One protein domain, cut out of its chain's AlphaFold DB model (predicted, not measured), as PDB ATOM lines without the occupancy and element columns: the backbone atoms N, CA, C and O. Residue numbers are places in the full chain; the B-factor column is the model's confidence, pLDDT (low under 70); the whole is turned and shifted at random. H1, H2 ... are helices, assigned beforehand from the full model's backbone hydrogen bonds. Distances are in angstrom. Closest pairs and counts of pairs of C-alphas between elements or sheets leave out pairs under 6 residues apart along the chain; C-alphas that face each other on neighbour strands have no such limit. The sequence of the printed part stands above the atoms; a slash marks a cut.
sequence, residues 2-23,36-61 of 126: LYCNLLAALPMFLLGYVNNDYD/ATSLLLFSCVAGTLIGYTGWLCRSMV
ATOM      1  N   LEU A   2     -23.613 -17.516 -57.599       78.00
ATOM      2  CA  LEU A   2     -24.809 -16.691 -57.351       78.00
ATOM      3  C   LEU A   2     -25.928 -17.443 -56.604       78.00
ATOM      4  O   LEU A   2     -26.425 -16.947 -55.601       78.00
ATOM      5  N   TYR A   3     -26.232 -18.680 -57.016       82.38
ATOM      6  CA  TYR A   3     -27.198 -19.546 -56.327       82.38
ATOM      7  C   TYR A   3     -26.820 -19.837 -54.871       82.38
ATOM      8  O   TYR A   3     -27.680 -19.809 -54.003       82.38
ATOM      9  N   CYS A   4     -25.538 -20.084 -54.585       83.44
ATOM     10  CA  CYS A   4     -25.073 -20.365 -53.228       83.44
ATOM     11  C   CYS A   4     -25.168 -19.120 -52.340       83.44
ATOM     12  O   CYS A   4     -25.611 -19.236 -51.206       83.44
ATOM     13  N   ASN A   5     -24.808 -17.941 -52.860       86.31
ATOM     14  CA  ASN A   5     -24.890 -16.683 -52.113       86.31
ATOM     15  C   ASN A   5     -26.348 -16.273 -51.853       86.31
ATOM     16  O   ASN A   5     -26.679 -15.869 -50.744       86.31
ATOM     17  N   LEU A   6     -27.229 -16.427 -52.846       86.44
ATOM     18  CA  LEU A   6     -28.653 -16.128 -52.698       86.44
ATOM     19  C   LEU A   6     -29.341 -17.109 -51.742       86.44
ATOM     20  O   LEU A   6     -30.085 -16.693 -50.859       86.44
ATOM     21  N   LEU A   7     -29.066 -18.408 -51.881       88.38
ATOM     22  CA  LEU A   7     -29.644 -19.418 -51.000       88.38
ATOM     23  C   LEU A   7     -29.107 -19.299 -49.570       88.38
ATOM     24  O   LEU A   7     -29.853 -19.572 -48.642       88.38
ATOM     25  N   ALA A   8     -27.855 -18.862 -49.385       87.38
ATOM     26  CA  ALA A   8     -27.274 -18.589 -48.069       87.38
ATOM     27  C   ALA A   8     -27.846 -17.328 -47.403       87.38
ATOM     28  O   ALA A   8     -27.833 -17.242 -46.176       87.38
ATOM     29  N   ALA A   9     -28.393 -16.383 -48.173       88.06
ATOM     30  CA  ALA A   9     -29.067 -15.221 -47.606       88.06
ATOM     31  C   ALA A   9     -30.301 -15.637 -46.788       88.06
ATOM     32  O   ALA A   9     -30.527 -15.100 -45.712       88.06
ATOM     33  N   LEU A  10     -31.054 -16.646 -47.240       90.56
ATOM     34  CA  LEU A  10     -32.259 -17.132 -46.559       90.56
ATOM     35  C   LEU A  10     -32.015 -17.625 -45.114       90.56
ATOM     36  O   LEU A  10     -32.659 -17.094 -44.211       90.56
ATOM     37  N   PRO A  11     -31.098 -18.574 -44.827       89.88
ATOM     38  CA  PRO A  11     -30.798 -18.968 -43.455       89.88
ATOM     39  C   PRO A  11     -30.178 -17.824 -42.646       89.88
ATOM     40  O   PRO A  11     -30.451 -17.736 -41.455       89.88
ATOM     41  N   MET A  12     -29.410 -16.922 -43.268       89.38
ATOM     42  CA  MET A  12     -28.905 -15.725 -42.583       89.38
ATOM     43  C   MET A  12     -30.047 -14.815 -42.117       89.38
ATOM     44  O   MET A  12     -30.062 -14.393 -40.963       89.38
ATOM     45  N   PHE A  13     -31.038 -14.566 -42.978       89.94
ATOM     46  CA  PHE A  13     -32.201 -13.757 -42.628       89.94
ATOM     47  C   PHE A  13     -33.065 -14.412 -41.542       89.94
ATOM     48  O   PHE A  13     -33.511 -13.757 -40.603       89.94
ATOM     49  N   LEU A  14     -33.268 -15.728 -41.631       91.38
ATOM     50  CA  LEU A  14     -34.031 -16.473 -40.630       91.38
ATOM     51  C   LEU A  14     -33.341 -16.470 -39.260       91.38
ATOM     52  O   LEU A  14     -33.995 -16.240 -38.245       91.38
ATOM     53  N   LEU A  15     -32.024 -16.689 -39.216       90.12
ATOM     54  CA  LEU A  15     -31.267 -16.650 -37.966       90.12
ATOM     55  C   LEU A  15     -31.208 -15.238 -37.377       90.12
ATOM     56  O   LEU A  15     -31.318 -15.097 -36.162       90.12
ATOM     57  N   GLY A  16     -31.077 -14.200 -38.205       88.31
ATOM     58  CA  GLY A  16     -31.141 -12.814 -37.735       88.31
ATOM     59  C   GLY A  16     -32.497 -12.475 -37.112       88.31
ATOM     60  O   GLY A  16     -32.544 -11.806 -36.081       88.31
ATOM     61  N   TYR A  17     -33.588 -13.016 -37.668       89.31
ATOM     62  CA  TYR A  17     -34.937 -12.832 -37.127       89.31
ATOM     63  C   TYR A  17     -35.095 -13.506 -35.762       89.31
ATOM     64  O   TYR A  17     -35.564 -12.884 -34.816       89.31
ATOM     65  N   VAL A  18     -34.649 -14.760 -35.631       92.88
ATOM     66  CA  VAL A  18     -34.714 -15.498 -34.357       92.88
ATOM     67  C   VAL A  18     -33.860 -14.838 -33.269       92.88
ATOM     68  O   VAL A  18     -34.242 -14.853 -32.102       92.88
ATOM     69  N   ASN A  19     -32.726 -14.237 -33.637       89.00
ATOM     70  CA  ASN A  19     -31.841 -13.545 -32.699       89.00
ATOM     71  C   ASN A  19     -32.258 -12.090 -32.402       89.00
ATOM     72  O   ASN A  19     -31.559 -11.424 -31.645       89.00
ATOM     73  N   ASN A  20     -33.373 -11.599 -32.967       86.62
ATOM     74  CA  ASN A  20     -33.823 -10.198 -32.879       86.62
ATOM     75  C   ASN A  20     -32.732  -9.185 -33.272       86.62
ATOM     76  O   ASN A  20     -32.661  -8.068 -32.763       86.62
ATOM     77  N   ASP A  21     -31.859  -9.556 -34.211       84.31
ATOM     78  CA  ASP A  21     -30.712  -8.718 -34.577       84.31
ATOM     79  C   ASP A  21     -31.128  -7.476 -35.393       84.31
ATOM     80  O   ASP A  21     -30.335  -6.555 -35.606       84.31
ATOM     81  N   TYR A  22     -32.400  -7.451 -35.803       83.31
ATOM     82  CA  TYR A  22     -33.059  -6.392 -36.560       83.31
ATOM     83  C   TYR A  22     -33.656  -5.270 -35.708       83.31
ATOM     84  O   TYR A  22     -34.055  -4.244 -36.268       83.31
ATOM     85  N   ASP A  23     -33.693  -5.433 -34.389       83.56
ATOM     86  CA  ASP A  23     -34.093  -4.350 -33.500       83.56
ATOM     87  C   ASP A  23     -33.063  -3.213 -33.603       83.56
ATOM     88  O   ASP A  23     -31.847  -3.430 -33.542       83.56
ATOM     89  N   ALA A  36     -14.458   0.314 -40.296       89.94
ATOM     90  CA  ALA A  36     -15.269  -0.900 -40.226       89.94
ATOM     91  C   ALA A  36     -15.973  -1.179 -41.563       89.94
ATOM     92  O   ALA A  36     -15.973  -2.312 -42.044       89.94
ATOM     93  N   THR A  37     -16.492  -0.132 -42.206       89.31
ATOM     94  CA  THR A  37     -17.154  -0.236 -43.513       89.31
ATOM     95  C   THR A  37     -16.186  -0.685 -44.610       89.31
ATOM     96  O   THR A  37     -16.505  -1.587 -45.385       89.31
ATOM     97  N   SER A  38     -14.982  -0.109 -44.674       91.88
ATOM     98  CA  SER A  38     -13.986  -0.499 -45.684       91.88
ATOM     99  C   SER A  38     -13.477  -1.935 -45.495       91.88
ATOM    100  O   SER A  38     -13.378  -2.679 -46.474       91.88
ATOM    101  N   LEU A  39     -13.239  -2.364 -44.252       94.06
ATOM    102  CA  LEU A  39     -12.874  -3.749 -43.934       94.06
ATOM    103  C   LEU A  39     -14.000  -4.730 -44.270       94.06
ATOM    104  O   LEU A  39     -13.736  -5.805 -44.815       94.06
ATOM    105  N   LEU A  40     -15.253  -4.351 -44.004       92.12
ATOM    106  CA  LEU A  40     -16.416  -5.152 -44.366       92.12
ATOM    107  C   LEU A  40     -16.490  -5.342 -45.884       92.12
ATOM    108  O   LEU A  40     -16.557  -6.480 -46.347       92.12
ATOM    109  N   LEU A  41     -16.384  -4.263 -46.665       93.38
ATOM    110  CA  LEU A  41     -16.386  -4.337 -48.130       93.38
ATOM    111  C   LEU A  41     -15.245  -5.210 -48.659       93.38
ATOM    112  O   LEU A  41     -15.470  -6.064 -49.521       93.38
ATOM    113  N   PHE A  42     -14.038  -5.054 -48.113       94.69
ATOM    114  CA  PHE A  42     -12.902  -5.901 -48.473       94.69
ATOM    115  C   PHE A  42     -13.183  -7.382 -48.178       94.69
ATOM    116  O   PHE A  42     -12.943  -8.240 -49.030       94.69
ATOM    117  N   SER A  43     -13.762  -7.688 -47.013       94.44
ATOM    118  CA  SER A  43     -14.134  -9.057 -46.646       94.44
ATOM    119  C   SER A  43     -15.200  -9.644 -47.581       94.44
ATOM    120  O   SER A  43     -15.101 -10.813 -47.957       94.44
ATOM    121  N   CYS A  44     -16.165  -8.840 -48.044       92.62
ATOM    122  CA  CYS A  44     -17.172  -9.270 -49.015       92.62
ATOM    123  C   CYS A  44     -16.542  -9.609 -50.373       92.62
ATOM    124  O   CYS A  44     -16.892 -10.627 -50.985       92.62
ATOM    125  N   VAL A  45     -15.589  -8.794 -50.838       94.38
ATOM    126  CA  VAL A  45     -14.837  -9.056 -52.076       94.38
ATOM    127  C   VAL A  45     -14.012 -10.335 -51.932       94.38
ATOM    128  O   VAL A  45     -14.126 -11.234 -52.770       94.38
ATOM    129  N   ALA A  46     -13.249 -10.467 -50.846       93.62
ATOM    130  CA  ALA A  46     -12.447 -11.655 -50.569       93.62
ATOM    131  C   ALA A  46     -13.312 -12.925 -50.479       93.62
ATOM    132  O   ALA A  46     -13.009 -13.931 -51.124       93.62
ATOM    133  N   GLY A  47     -14.435 -12.870 -49.758       90.50
ATOM    134  CA  GLY A  47     -15.387 -13.977 -49.643       90.50
ATOM    135  C   GLY A  47     -15.988 -14.380 -50.991       90.50
ATOM    136  O   GLY A  47     -16.081 -15.571 -51.300       90.50
ATOM    137  N   THR A  48     -16.313 -13.403 -51.841       90.94
ATOM    138  CA  THR A  48     -16.817 -13.662 -53.200       90.94
ATOM    139  C   THR A  48     -15.758 -14.340 -54.074       90.94
ATOM    140  O   THR A  48     -16.076 -15.300 -54.781       90.94
ATOM    141  N   LEU A  49     -14.493 -13.908 -53.991       91.44
ATOM    142  CA  LEU A  49     -13.377 -14.545 -54.703       91.44
ATOM    143  C   LEU A  49     -13.146 -15.992 -54.244       91.44
ATOM    144  O   LEU A  49     -12.995 -16.885 -55.083       91.44
ATOM    145  N   ILE A  50     -13.142 -16.244 -52.933       91.25
ATOM    146  CA  ILE A  50     -12.980 -17.596 -52.369       91.25
ATOM    147  C   ILE A  50     -14.120 -18.499 -52.846       91.25
ATOM    148  O   ILE A  50     -13.900 -19.629 -53.286       91.25
ATOM    149  N   GLY A  51     -15.347 -17.985 -52.817       89.25
ATOM    150  CA  GLY A  51     -16.496 -18.705 -53.329       89.25
ATOM    151  C   GLY A  51     -16.353 -19.047 -54.818       89.25
ATOM    152  O   GLY A  51     -16.541 -20.202 -55.219       89.25
ATOM    153  N   TYR A  52     -15.991 -18.068 -55.648       90.31
ATOM    154  CA  TYR A  52     -15.834 -18.249 -57.093       90.31
ATOM    155  C   TYR A  52     -14.749 -19.266 -57.442       90.31
ATOM    156  O   TYR A  52     -15.014 -20.237 -58.159       90.31
ATOM    157  N   THR A  53     -13.559 -19.104 -56.868       89.88
ATOM    158  CA  THR A  53     -12.444 -20.041 -57.049       89.88
ATOM    159  C   THR A  53     -12.793 -21.438 -56.537       89.88
ATOM    160  O   THR A  53     -12.472 -22.420 -57.201       89.88
ATOM    161  N   GLY A  54     -13.536 -21.562 -55.434       88.81
ATOM    162  CA  GLY A  54     -14.010 -22.849 -54.925       88.81
ATOM    163  C   GLY A  54     -15.004 -23.563 -55.848       88.81
ATOM    164  O   GLY A  54     -15.027 -24.795 -55.892       88.81
ATOM    165  N   TRP A  55     -15.820 -22.822 -56.600       87.19
ATOM    166  CA  TRP A  55     -16.740 -23.398 -57.586       87.19
ATOM    167  C   TRP A  55     -15.992 -23.851 -58.846       87.19
ATOM    168  O   TRP A  55     -16.188 -24.978 -59.302       87.19
ATOM    169  N   LEU A  56     -15.062 -23.025 -59.337       87.44
ATOM    170  CA  LEU A  56     -14.161 -23.399 -60.432       87.44
ATOM    171  C   LEU A  56     -13.324 -24.631 -60.073       87.44
ATOM    172  O   LEU A  56     -13.255 -25.578 -60.852       87.44
ATOM    173  N   CYS A  57     -12.743 -24.664 -58.875       86.75
ATOM    174  CA  CYS A  57     -11.905 -25.772 -58.432       86.75
ATOM    175  C   CYS A  57     -12.694 -27.092 -58.420       86.75
ATOM    176  O   CYS A  57     -12.225 -28.074 -58.987       86.75
ATOM    177  N   ARG A  58     -13.934 -27.110 -57.906       86.25
ATOM    178  CA  ARG A  58     -14.793 -28.314 -57.933       86.25
ATOM    179  C   ARG A  58     -15.095 -28.839 -59.339       86.25
ATOM    180  O   ARG A  58     -15.270 -30.041 -59.485       86.25
ATOM    181  N   SER A  59     -15.143 -27.982 -60.362       85.00
ATOM    182  CA  SER A  59     -15.290 -28.445 -61.754       85.00
ATOM    183  C   SER A  59     -14.007 -29.076 -62.318       85.00
ATOM    184  O   SER A  59     -14.070 -29.958 -63.170       85.00
ATOM    185  N   MET A  60     -12.836 -28.671 -61.815       85.81
ATOM    186  CA  MET A  60     -11.532 -29.104 -62.326       85.81
ATOM    187  C   MET A  60     -10.916 -30.264 -61.547       85.81
ATOM    188  O   MET A  60     -10.191 -31.064 -62.134       85.81
ATOM    189  N   VAL A  61     -11.216 -30.430 -60.257       87.50
ATOM    190  CA  VAL A  61     -10.642 -31.486 -59.397       87.50
ATOM    191  C   VAL A  61     -11.704 -32.470 -58.900       87.50
ATOM    192  O   VAL A  61     -12.893 -32.269 -59.122       87.50
TER     193      VAL A  61
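This is residues 2 to 23 and 36 to 61 of the 126 residues of an uncharacterized protein of archaeon (UniProt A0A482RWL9). Two separate helices make an open, flat wedge: H1's first residues come near H2 beyond its midpoint, and from there the two spread apart with nothing printed between them. The printed part has 48 residues, H1 then H2 along the chain, and no named strand; its class is all helix. It is only just loose, close to extended, with a radius of gyration of the C-alphas of 14.0 A and spans of 44 by 25 by 13 A.

Begin with H1, residues 2 to 18, and go on to H2, residues 36 to 60. They are near each other, with 7 pairs of C-alphas within 10 A but none within 8 A. Look at residues 6 to 12 of H1 and 36 to 47 of H2: both stretches stand free. In H2 every O i to N i+4 pair is within hydrogen-bond range; in H1, 11 of 13 are.

Find C-alpha 2 at (-24.809, -16.691, -57.351); from there H1 runs 25.1 A to C-alpha 18. H2 runs 36.0 A from Ala 36 to C-alpha 60 at (-11.532, -29.104, -62.326).

The C-alphas of Asp 23 and Val 61, 44.2 A apart, are the two farthest apart. Residues 24 to 35 are not printed; C-alphas 23 and 36 are 20.3 A apart across this cut, which lies in the link from H1 to H2. No printed residue has a pLDDT under 70.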